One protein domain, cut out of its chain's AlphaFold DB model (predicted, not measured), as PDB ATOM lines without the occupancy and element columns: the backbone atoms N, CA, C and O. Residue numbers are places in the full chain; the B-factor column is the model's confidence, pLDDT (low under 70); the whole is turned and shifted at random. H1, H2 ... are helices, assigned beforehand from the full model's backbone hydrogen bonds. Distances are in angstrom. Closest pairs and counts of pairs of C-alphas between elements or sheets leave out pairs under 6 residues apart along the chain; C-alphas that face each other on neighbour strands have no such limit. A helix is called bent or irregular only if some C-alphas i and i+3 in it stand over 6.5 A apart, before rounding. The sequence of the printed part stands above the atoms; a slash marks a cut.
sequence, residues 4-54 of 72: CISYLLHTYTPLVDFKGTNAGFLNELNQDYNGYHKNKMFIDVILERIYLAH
ATOM      1  N   CYS A   4     -14.633 -50.841  52.916       98.38
ATOM      2  CA  CYS A   4     -14.177 -52.124  53.464       98.38
ATOM      3  C   CYS A   4     -15.273 -53.202  53.512       98.38
ATOM      4  O   CYS A   4     -14.953 -54.380  53.393       98.38
ATOM      5  N   ILE A   5     -16.546 -52.817  53.676       98.56
ATOM      6  CA  ILE A   5     -17.665 -53.771  53.661       98.56
ATOM      7  C   ILE A   5     -17.873 -54.265  52.228       98.56
ATOM      8  O   ILE A   5     -17.881 -55.470  52.007       98.56
ATOM      9  N   SER A   6     -17.953 -53.352  51.251       98.38
ATOM     10  CA  SER A   6     -18.070 -53.723  49.833       98.38
ATOM     11  C   SER A   6     -16.904 -54.600  49.371       98.38
ATOM     12  O   SER A   6     -17.121 -55.598  48.694       98.38
ATOM     13  N   TYR A   7     -15.678 -54.250  49.771       98.44
ATOM     14  CA  TYR A   7     -14.472 -55.014  49.465       98.44
ATOM     15  C   TYR A   7     -14.561 -56.444  50.004       98.44
ATOM     16  O   TYR A   7     -14.377 -57.403  49.260       98.44
ATOM     17  N   LEU A   8     -14.892 -56.595  51.289       98.50
ATOM     18  CA  LEU A   8     -14.945 -57.909  51.921       98.50
ATOM     19  C   LEU A   8     -16.055 -58.796  51.344       98.50
ATOM     20  O   LEU A   8     -15.853 -59.998  51.208       98.50
ATOM     21  N   LEU A   9     -17.204 -58.208  51.009       98.06
ATOM     22  CA  LEU A   9     -18.348 -58.945  50.477       98.06
ATOM     23  C   LEU A   9     -18.154 -59.384  49.024       98.06
ATOM     24  O   LEU A   9     -18.569 -60.484  48.673       98.06
ATOM     25  N   HIS A  10     -17.557 -58.533  48.184       97.00
ATOM     26  CA  HIS A  10     -17.665 -58.690  46.729       97.00
ATOM     27  C   HIS A  10     -16.339 -58.896  45.999       97.00
ATOM     28  O   HIS A  10     -16.356 -59.366  44.865       97.00
ATOM     29  N   THR A  11     -15.195 -58.534  46.590       96.62
ATOM     30  CA  THR A  11     -13.916 -58.516  45.850       96.62
ATOM     31  C   THR A  11     -12.723 -59.117  46.592       96.62
ATOM     32  O   THR A  11     -11.690 -59.370  45.968       96.62
ATOM     33  N   TYR A  12     -12.838 -59.389  47.896       97.56
ATOM     34  CA  TYR A  12     -11.743 -59.935  48.695       97.56
ATOM     35  C   TYR A  12     -11.249 -61.283  48.164       97.56
ATOM     36  O   TYR A  12     -12.006 -62.241  48.025       97.56
ATOM     37  N   THR A  13      -9.935 -61.373  47.961       97.69
ATOM     38  CA  THR A  13      -9.242 -62.632  47.691       97.69
ATOM     39  C   THR A  13      -8.229 -62.920  48.806       97.69
ATOM     40  O   THR A  13      -7.397 -62.058  49.097       97.69
ATOM     41  N   PRO A  14      -8.232 -64.121  49.418       97.75
ATOM     42  CA  PRO A  14      -7.315 -64.456  50.512       97.75
ATOM     43  C   PRO A  14      -5.883 -64.783  50.059       97.75
ATOM     44  O   PRO A  14      -4.991 -64.927  50.893       97.75
ATOM     45  N   LEU A  15      -5.646 -64.921  48.752       97.44
ATOM     46  CA  LEU A  15      -4.344 -65.271  48.185       97.44
ATOM     47  C   LEU A  15      -3.335 -64.127  48.364       97.44
ATOM     48  O   LEU A  15      -3.603 -62.985  47.996       97.44
ATOM     49  N   VAL A  16      -2.147 -64.443  48.885       94.62
ATOM     50  CA  VAL A  16      -1.097 -63.451  49.181       94.62
ATOM     51  C   VAL A  16      -0.640 -62.711  47.920       94.62
ATOM     52  O   VAL A  16      -0.468 -61.491  47.955       94.62
ATOM     53  N   ASP A  17      -0.534 -63.418  46.794       96.75
ATOM     54  CA  ASP A  17      -0.127 -62.843  45.505       96.75
ATOM     55  C   ASP A  17      -1.127 -61.797  44.978       96.75
ATOM     56  O   ASP A  17      -0.768 -60.915  44.201       96.75
ATOM     57  N   PHE A  18      -2.374 -61.829  45.458       95.56
ATOM     58  CA  PHE A  18      -3.430 -60.889  45.077       95.56
ATOM     59  C   PHE A  18      -3.415 -59.595  45.894       95.56
ATOM     60  O   PHE A  18      -4.286 -58.749  45.711       95.56
ATOM     61  N   LYS A  19      -2.421 -59.381  46.768       96.81
ATOM     62  CA  LYS A  19      -2.321 -58.166  47.593       96.81
ATOM     63  C   LYS A  19      -2.396 -56.875  46.766       96.81
ATOM     64  O   LYS A  19      -3.063 -55.932  47.188       96.81
ATOM     65  N   GLY A  20      -1.746 -56.839  45.599       98.00
ATOM     66  CA  GLY A  20      -1.802 -55.690  44.686       98.00
ATOM     67  C   GLY A  20      -3.211 -55.448  44.138       98.00
ATOM     68  O   GLY A  20      -3.728 -54.339  44.239       98.00
ATOM     69  N   THR A  21      -3.863 -56.499  43.638       98.12
ATOM     70  CA  THR A  21      -5.234 -56.444  43.103       98.12
ATOM     71  C   THR A  21      -6.253 -56.057  44.175       98.12
ATOM     72  O   THR A  21      -7.085 -55.181  43.955       98.12
ATOM     73  N   ASN A  22      -6.140 -56.641  45.369       98.00
ATOM     74  CA  ASN A  22      -6.956 -56.308  46.534       98.00
ATOM     75  C   ASN A  22      -6.856 -54.816  46.895       98.00
ATOM     76  O   ASN A  22      -7.870 -54.162  47.142       98.00
ATOM     77  N   ALA A  23      -5.637 -54.264  46.901       98.25
ATOM     78  CA  ALA A  23      -5.421 -52.840  47.138       98.25
ATOM     79  C   ALA A  23      -6.026 -51.970  46.022       98.25
ATOM     80  O   ALA A  23      -6.588 -50.918  46.320       98.25
ATOM     81  N   GLY A  24      -5.959 -52.429  44.766       98.50
ATOM     82  CA  GLY A  24      -6.612 -51.792  43.619       98.50
ATOM     83  C   GLY A  24      -8.123 -51.661  43.811       98.50
ATOM     84  O   GLY A  24      -8.638 -50.544  43.804       98.50
ATOM     85  N   PHE A  25      -8.813 -52.769  44.106       98.44
ATOM     86  CA  PHE A  25     -10.258 -52.753  44.368       98.44
ATOM     87  C   PHE A  25     -10.634 -51.839  45.534       98.44
ATOM     88  O   PHE A  25     -11.586 -51.067  45.444       98.44
ATOM     89  N   LEU A  26      -9.890 -51.900  46.642       98.38
ATOM     90  CA  LEU A  26     -10.181 -51.047  47.790       98.38
ATOM     91  C   LEU A  26      -9.964 -49.560  47.463       98.38
ATOM     92  O   LEU A  26     -10.718 -48.714  47.938       98.38
ATOM     93  N   ASN A  27      -8.960 -49.231  46.648       98.69
ATOM     94  CA  ASN A  27      -8.724 -47.861  46.202       98.69
ATOM     95  C   ASN A  27      -9.868 -47.340  45.318       98.69
ATOM     96  O   ASN A  27     -10.338 -46.231  45.555       98.69
ATOM     97  N   GLU A  28     -10.358 -48.137  44.368       98.62
ATOM     98  CA  GLU A  28     -11.530 -47.786  43.548       98.62
ATOM     99  C   GLU A  28     -12.770 -47.540  44.420       98.62
ATOM    100  O   GLU A  28     -13.388 -46.477  44.348       98.62
ATOM    101  N   LEU A  29     -13.068 -48.454  45.352       98.62
ATOM    102  CA  LEU A  29     -14.190 -48.305  46.287       98.62
ATOM    103  C   LEU A  29     -14.063 -47.051  47.170       98.62
ATOM    104  O   LEU A  29     -15.060 -46.391  47.473       98.62
ATOM    105  N   ASN A  30     -12.843 -46.703  47.590       98.69
ATOM    106  CA  ASN A  30     -12.583 -45.473  48.339       98.69
ATOM    107  C   ASN A  30     -12.800 -44.222  47.480       98.69
ATOM    108  O   ASN A  30     -13.334 -43.231  47.980       98.69
ATOM    109  N   GLN A  31     -12.394 -44.243  46.208       98.75
ATOM    110  CA  GLN A  31     -12.602 -43.123  45.290       98.75
ATOM    111  C   GLN A  31     -14.093 -42.850  45.078       98.75
ATOM    112  O   GLN A  31     -14.514 -41.702  45.239       98.75
ATOM    113  N   ASP A  32     -14.897 -43.886  44.841       98.62
ATOM    114  CA  ASP A  32     -16.352 -43.757  44.702       98.62
ATOM    115  C   ASP A  32     -17.004 -43.236  45.986       98.62
ATOM    116  O   ASP A  32     -17.807 -42.300  45.958       98.62
ATOM    117  N   TYR A  33     -16.621 -43.785  47.142       98.75
ATOM    118  CA  TYR A  33     -17.156 -43.355  48.434       98.75
ATOM    119  C   TYR A  33     -16.826 -41.890  48.743       98.75
ATOM    120  O   TYR A  33     -17.699 -41.132  49.179       98.75
ATOM    121  N   ASN A  34     -15.587 -41.470  48.489       98.75
ATOM    122  CA  ASN A  34     -15.157 -40.087  48.678       98.75
ATOM    123  C   ASN A  34     -15.827 -39.148  47.667       98.75
ATOM    124  O   ASN A  34     -16.253 -38.054  48.036       98.75
ATOM    125  N   GLY A  35     -15.967 -39.579  46.410       98.75
ATOM    126  CA  GLY A  35     -16.673 -38.846  45.359       98.75
ATOM    127  C   GLY A  35     -18.145 -38.616  45.698       98.75
ATOM    128  O   GLY A  35     -18.637 -37.492  45.548       98.75
ATOM    129  N   TYR A  36     -18.814 -39.639  46.239       98.69
ATOM    130  CA  TYR A  36     -20.167 -39.526  46.778       98.69
ATOM    131  C   TYR A  36     -20.226 -38.500  47.913       98.69
ATOM    132  O   TYR A  36     -21.006 -37.555  47.831       98.69
ATOM    133  N   HIS A  37     -19.368 -38.610  48.936       98.62
ATOM    134  CA  HIS A  37     -19.405 -37.698  50.087       98.62
ATOM    135  C   HIS A  37     -19.080 -36.247  49.719       98.62
ATOM    136  O   HIS A  37     -19.702 -35.329  50.251       98.62
ATOM    137  N   LYS A  38     -18.169 -36.029  48.765       98.75
ATOM    138  CA  LYS A  38     -17.844 -34.695  48.247       98.75
ATOM    139  C   LYS A  38     -19.044 -34.015  47.578       98.75
ATOM    140  O   LYS A  38     -19.161 -32.796  47.649       98.75
ATOM    141  N   ASN A  39     -19.931 -34.786  46.950       98.44
ATOM    142  CA  ASN A  39     -21.085 -34.280  46.199       98.44
ATOM    143  C   ASN A  39     -22.432 -34.686  46.820       98.44
ATOM    144  O   ASN A  39     -23.466 -34.606  46.155       98.44
ATOM    145  N   LYS A  40     -22.432 -35.114  48.089       98.50
ATOM    146  CA  LYS A  40     -23.569 -35.776  48.745       98.50
ATOM    147  C   LYS A  40     -24.861 -34.975  48.639       98.50
ATOM    148  O   LYS A  40     -25.891 -35.532  48.290       98.50
ATOM    149  N   MET A  41     -24.787 -33.660  48.849       98.31
ATOM    150  CA  MET A  41     -25.945 -32.763  48.766       98.31
ATOM    151  C   MET A  41     -26.639 -32.805  47.394       98.31
ATOM    152  O   MET A  41     -27.858 -32.718  47.329       98.31
ATOM    153  N   PHE A  42     -25.888 -32.954  46.302       98.56
ATOM    154  CA  PHE A  42     -26.456 -33.007  44.953       98.56
ATOM    155  C   PHE A  42     -26.949 -34.408  44.599       98.56
ATOM    156  O   PHE A  42     -28.016 -34.558  44.005       98.56
ATOM    157  N   ILE A  43     -26.182 -35.432  44.979       98.69
ATOM    158  CA  ILE A  43     -26.527 -36.827  44.695       98.69
ATOM    159  C   ILE A  43     -27.789 -37.229  45.461       98.69
ATOM    160  O   ILE A  43     -28.690 -37.817  44.869       98.69
ATOM    161  N   ASP A  44     -27.901 -36.863  46.739       98.69
ATOM    162  CA  ASP A  44     -29.034 -37.263  47.577       98.69
ATOM    163  C   ASP A  44     -30.367 -36.692  47.068       98.69
ATOM    164  O   ASP A  44     -31.367 -37.400  47.093       98.69
ATOM    165  N   VAL A  45     -30.384 -35.476  46.506       98.69
ATOM    166  CA  VAL A  45     -31.596 -34.893  45.887       98.69
ATOM    167  C   VAL A  45     -32.053 -35.707  44.672       98.69
ATOM    168  O   VAL A  45     -33.250 -35.849  44.419       98.69
ATOM    169  N   ILE A  46     -31.114 -36.251  43.898       98.81
ATOM    170  CA  ILE A  46     -31.435 -37.118  42.758       98.81
ATOM    171  C   ILE A  46     -31.935 -38.477  43.265       98.81
ATOM    172  O   ILE A  46     -32.946 -38.973  42.771       98.81
ATOM    173  N   LEU A  47     -31.266 -39.057  44.266       98.75
ATOM    174  CA  LEU A  47     -31.658 -40.336  44.859       98.75
ATOM    175  C   LEU A  47     -33.044 -40.273  45.505       98.75
ATOM    176  O   LEU A  47     -33.820 -41.204  45.328       98.75
ATOM    177  N   GLU A  48     -33.387 -39.177  46.184       98.75
ATOM    178  CA  GLU A  48     -34.714 -38.963  46.769       98.75
ATOM    179  C   GLU A  48     -35.805 -38.973  45.692       98.75
ATOM    180  O   GLU A  48     -36.803 -39.679  45.823       98.75
ATOM    181  N   ARG A  49     -35.592 -38.260  44.578       98.75
ATOM    182  CA  ARG A  49     -36.536 -38.262  43.447       98.75
ATOM    183  C   ARG A  49     -36.733 -39.660  42.872       98.75
ATOM    184  O   ARG A  49     -37.860 -40.043  42.574       98.75
ATOM    185  N   ILE A  50     -35.646 -40.414  42.712       98.75
ATOM    186  CA  ILE A  50     -35.699 -41.788  42.205       98.75
ATOM    187  C   ILE A  50     -36.448 -42.685  43.198       98.75
ATOM    188  O   ILE A  50     -37.364 -43.390  42.793       98.75
ATOM    189  N   TYR A  51     -36.109 -42.617  44.483       98.81
ATOM    190  CA  TYR A  51     -36.725 -43.398  45.553       98.81
ATOM    191  C   TYR A  51     -38.241 -43.177  45.637       98.81
ATOM    192  O   TYR A  51     -39.007 -44.140  45.643       98.81
ATOM    193  N   LEU A  52     -38.686 -41.915  45.630       98.62
ATOM    194  CA  LEU A  52     -40.109 -41.562  45.663       98.62
ATOM    195  C   LEU A  52     -40.860 -42.033  44.409       98.62
ATOM    196  O   LEU A  52     -42.033 -42.389  44.494       98.62
ATOM    197  N   ALA A  53     -40.191 -42.065  43.255       98.56
ATOM    198  CA  ALA A  53     -40.773 -42.537  42.001       98.56
ATOM    199  C   ALA A  53     -40.808 -44.073  41.862       98.56
ATOM    200  O   ALA A  53     -41.500 -44.575  40.981       98.56
ATOM    201  N   HIS A  54     -40.080 -44.815  42.705       98.25
ATOM    202  CA  HIS A  54     -39.934 -46.274  42.621       98.25
ATOM    203  C   HIS A  54     -40.341 -46.947  43.935       98.25
ATOM    204  O   HIS A  54     -39.562 -47.678  44.543       98.25
TER     205      HIS A  54
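AT A GLANCE: This is residues 4 to 54 of the 72 residues of the protein "Secreted protein in the Sop family transferred to eukaryotic cells" of Salmonella diarizonae (UniProt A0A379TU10). Two helices, the long H2 and the shorter H3, meet near their ends as an L, and the short H1 folds back and packs on residues 25 to 29 of H2. The 51 printed residues include three named helices, H1, H2 and H3 in chain order, and no named strand: all helix. The outline is flat, 44 by 23 by 11 A, and only just extended, close to loose, with a radius of gyration of the C-alphas of 15.0 A.

HOW THE PARTS SIT: H1, residues 4 to 10, touches H2, residues 16 to 38, with C-alphas 7 and 26 closest at 6.1 A; they run opposite ways at a steep tilt of 62 degrees. H3, residues 40 to 53, is close to H2 but not clearly touching: the closest C-alphas, of Tyr 36 and Ile 43, are 7.2 A apart, and the lines are about perpendicular at 84 degrees. H1 and H3 are apart. Every O i to N i+4 pair is within hydrogen-bond range in H1, against 17 of 19 in H2 and 8 of 10 in H3.

IN THESE COORDINATES: H1 begins at C-alpha 4 (-14.177, -52.124, 53.464) and measures 10.0 A. H2 measures 33.3 A and is irregular, with C-alphas 17 and 20 7.4 A apart. H3 measures 19.7 A and ends at C-alpha 53 (-40.773, -42.537, 42.001).

THE WHOLE: The C-alphas farthest apart, of Asp 17 and Ala 53, are 45.6 A apart. Both links are tight, the printed part has no cut, and no printed residue is under 70 in pLDDT.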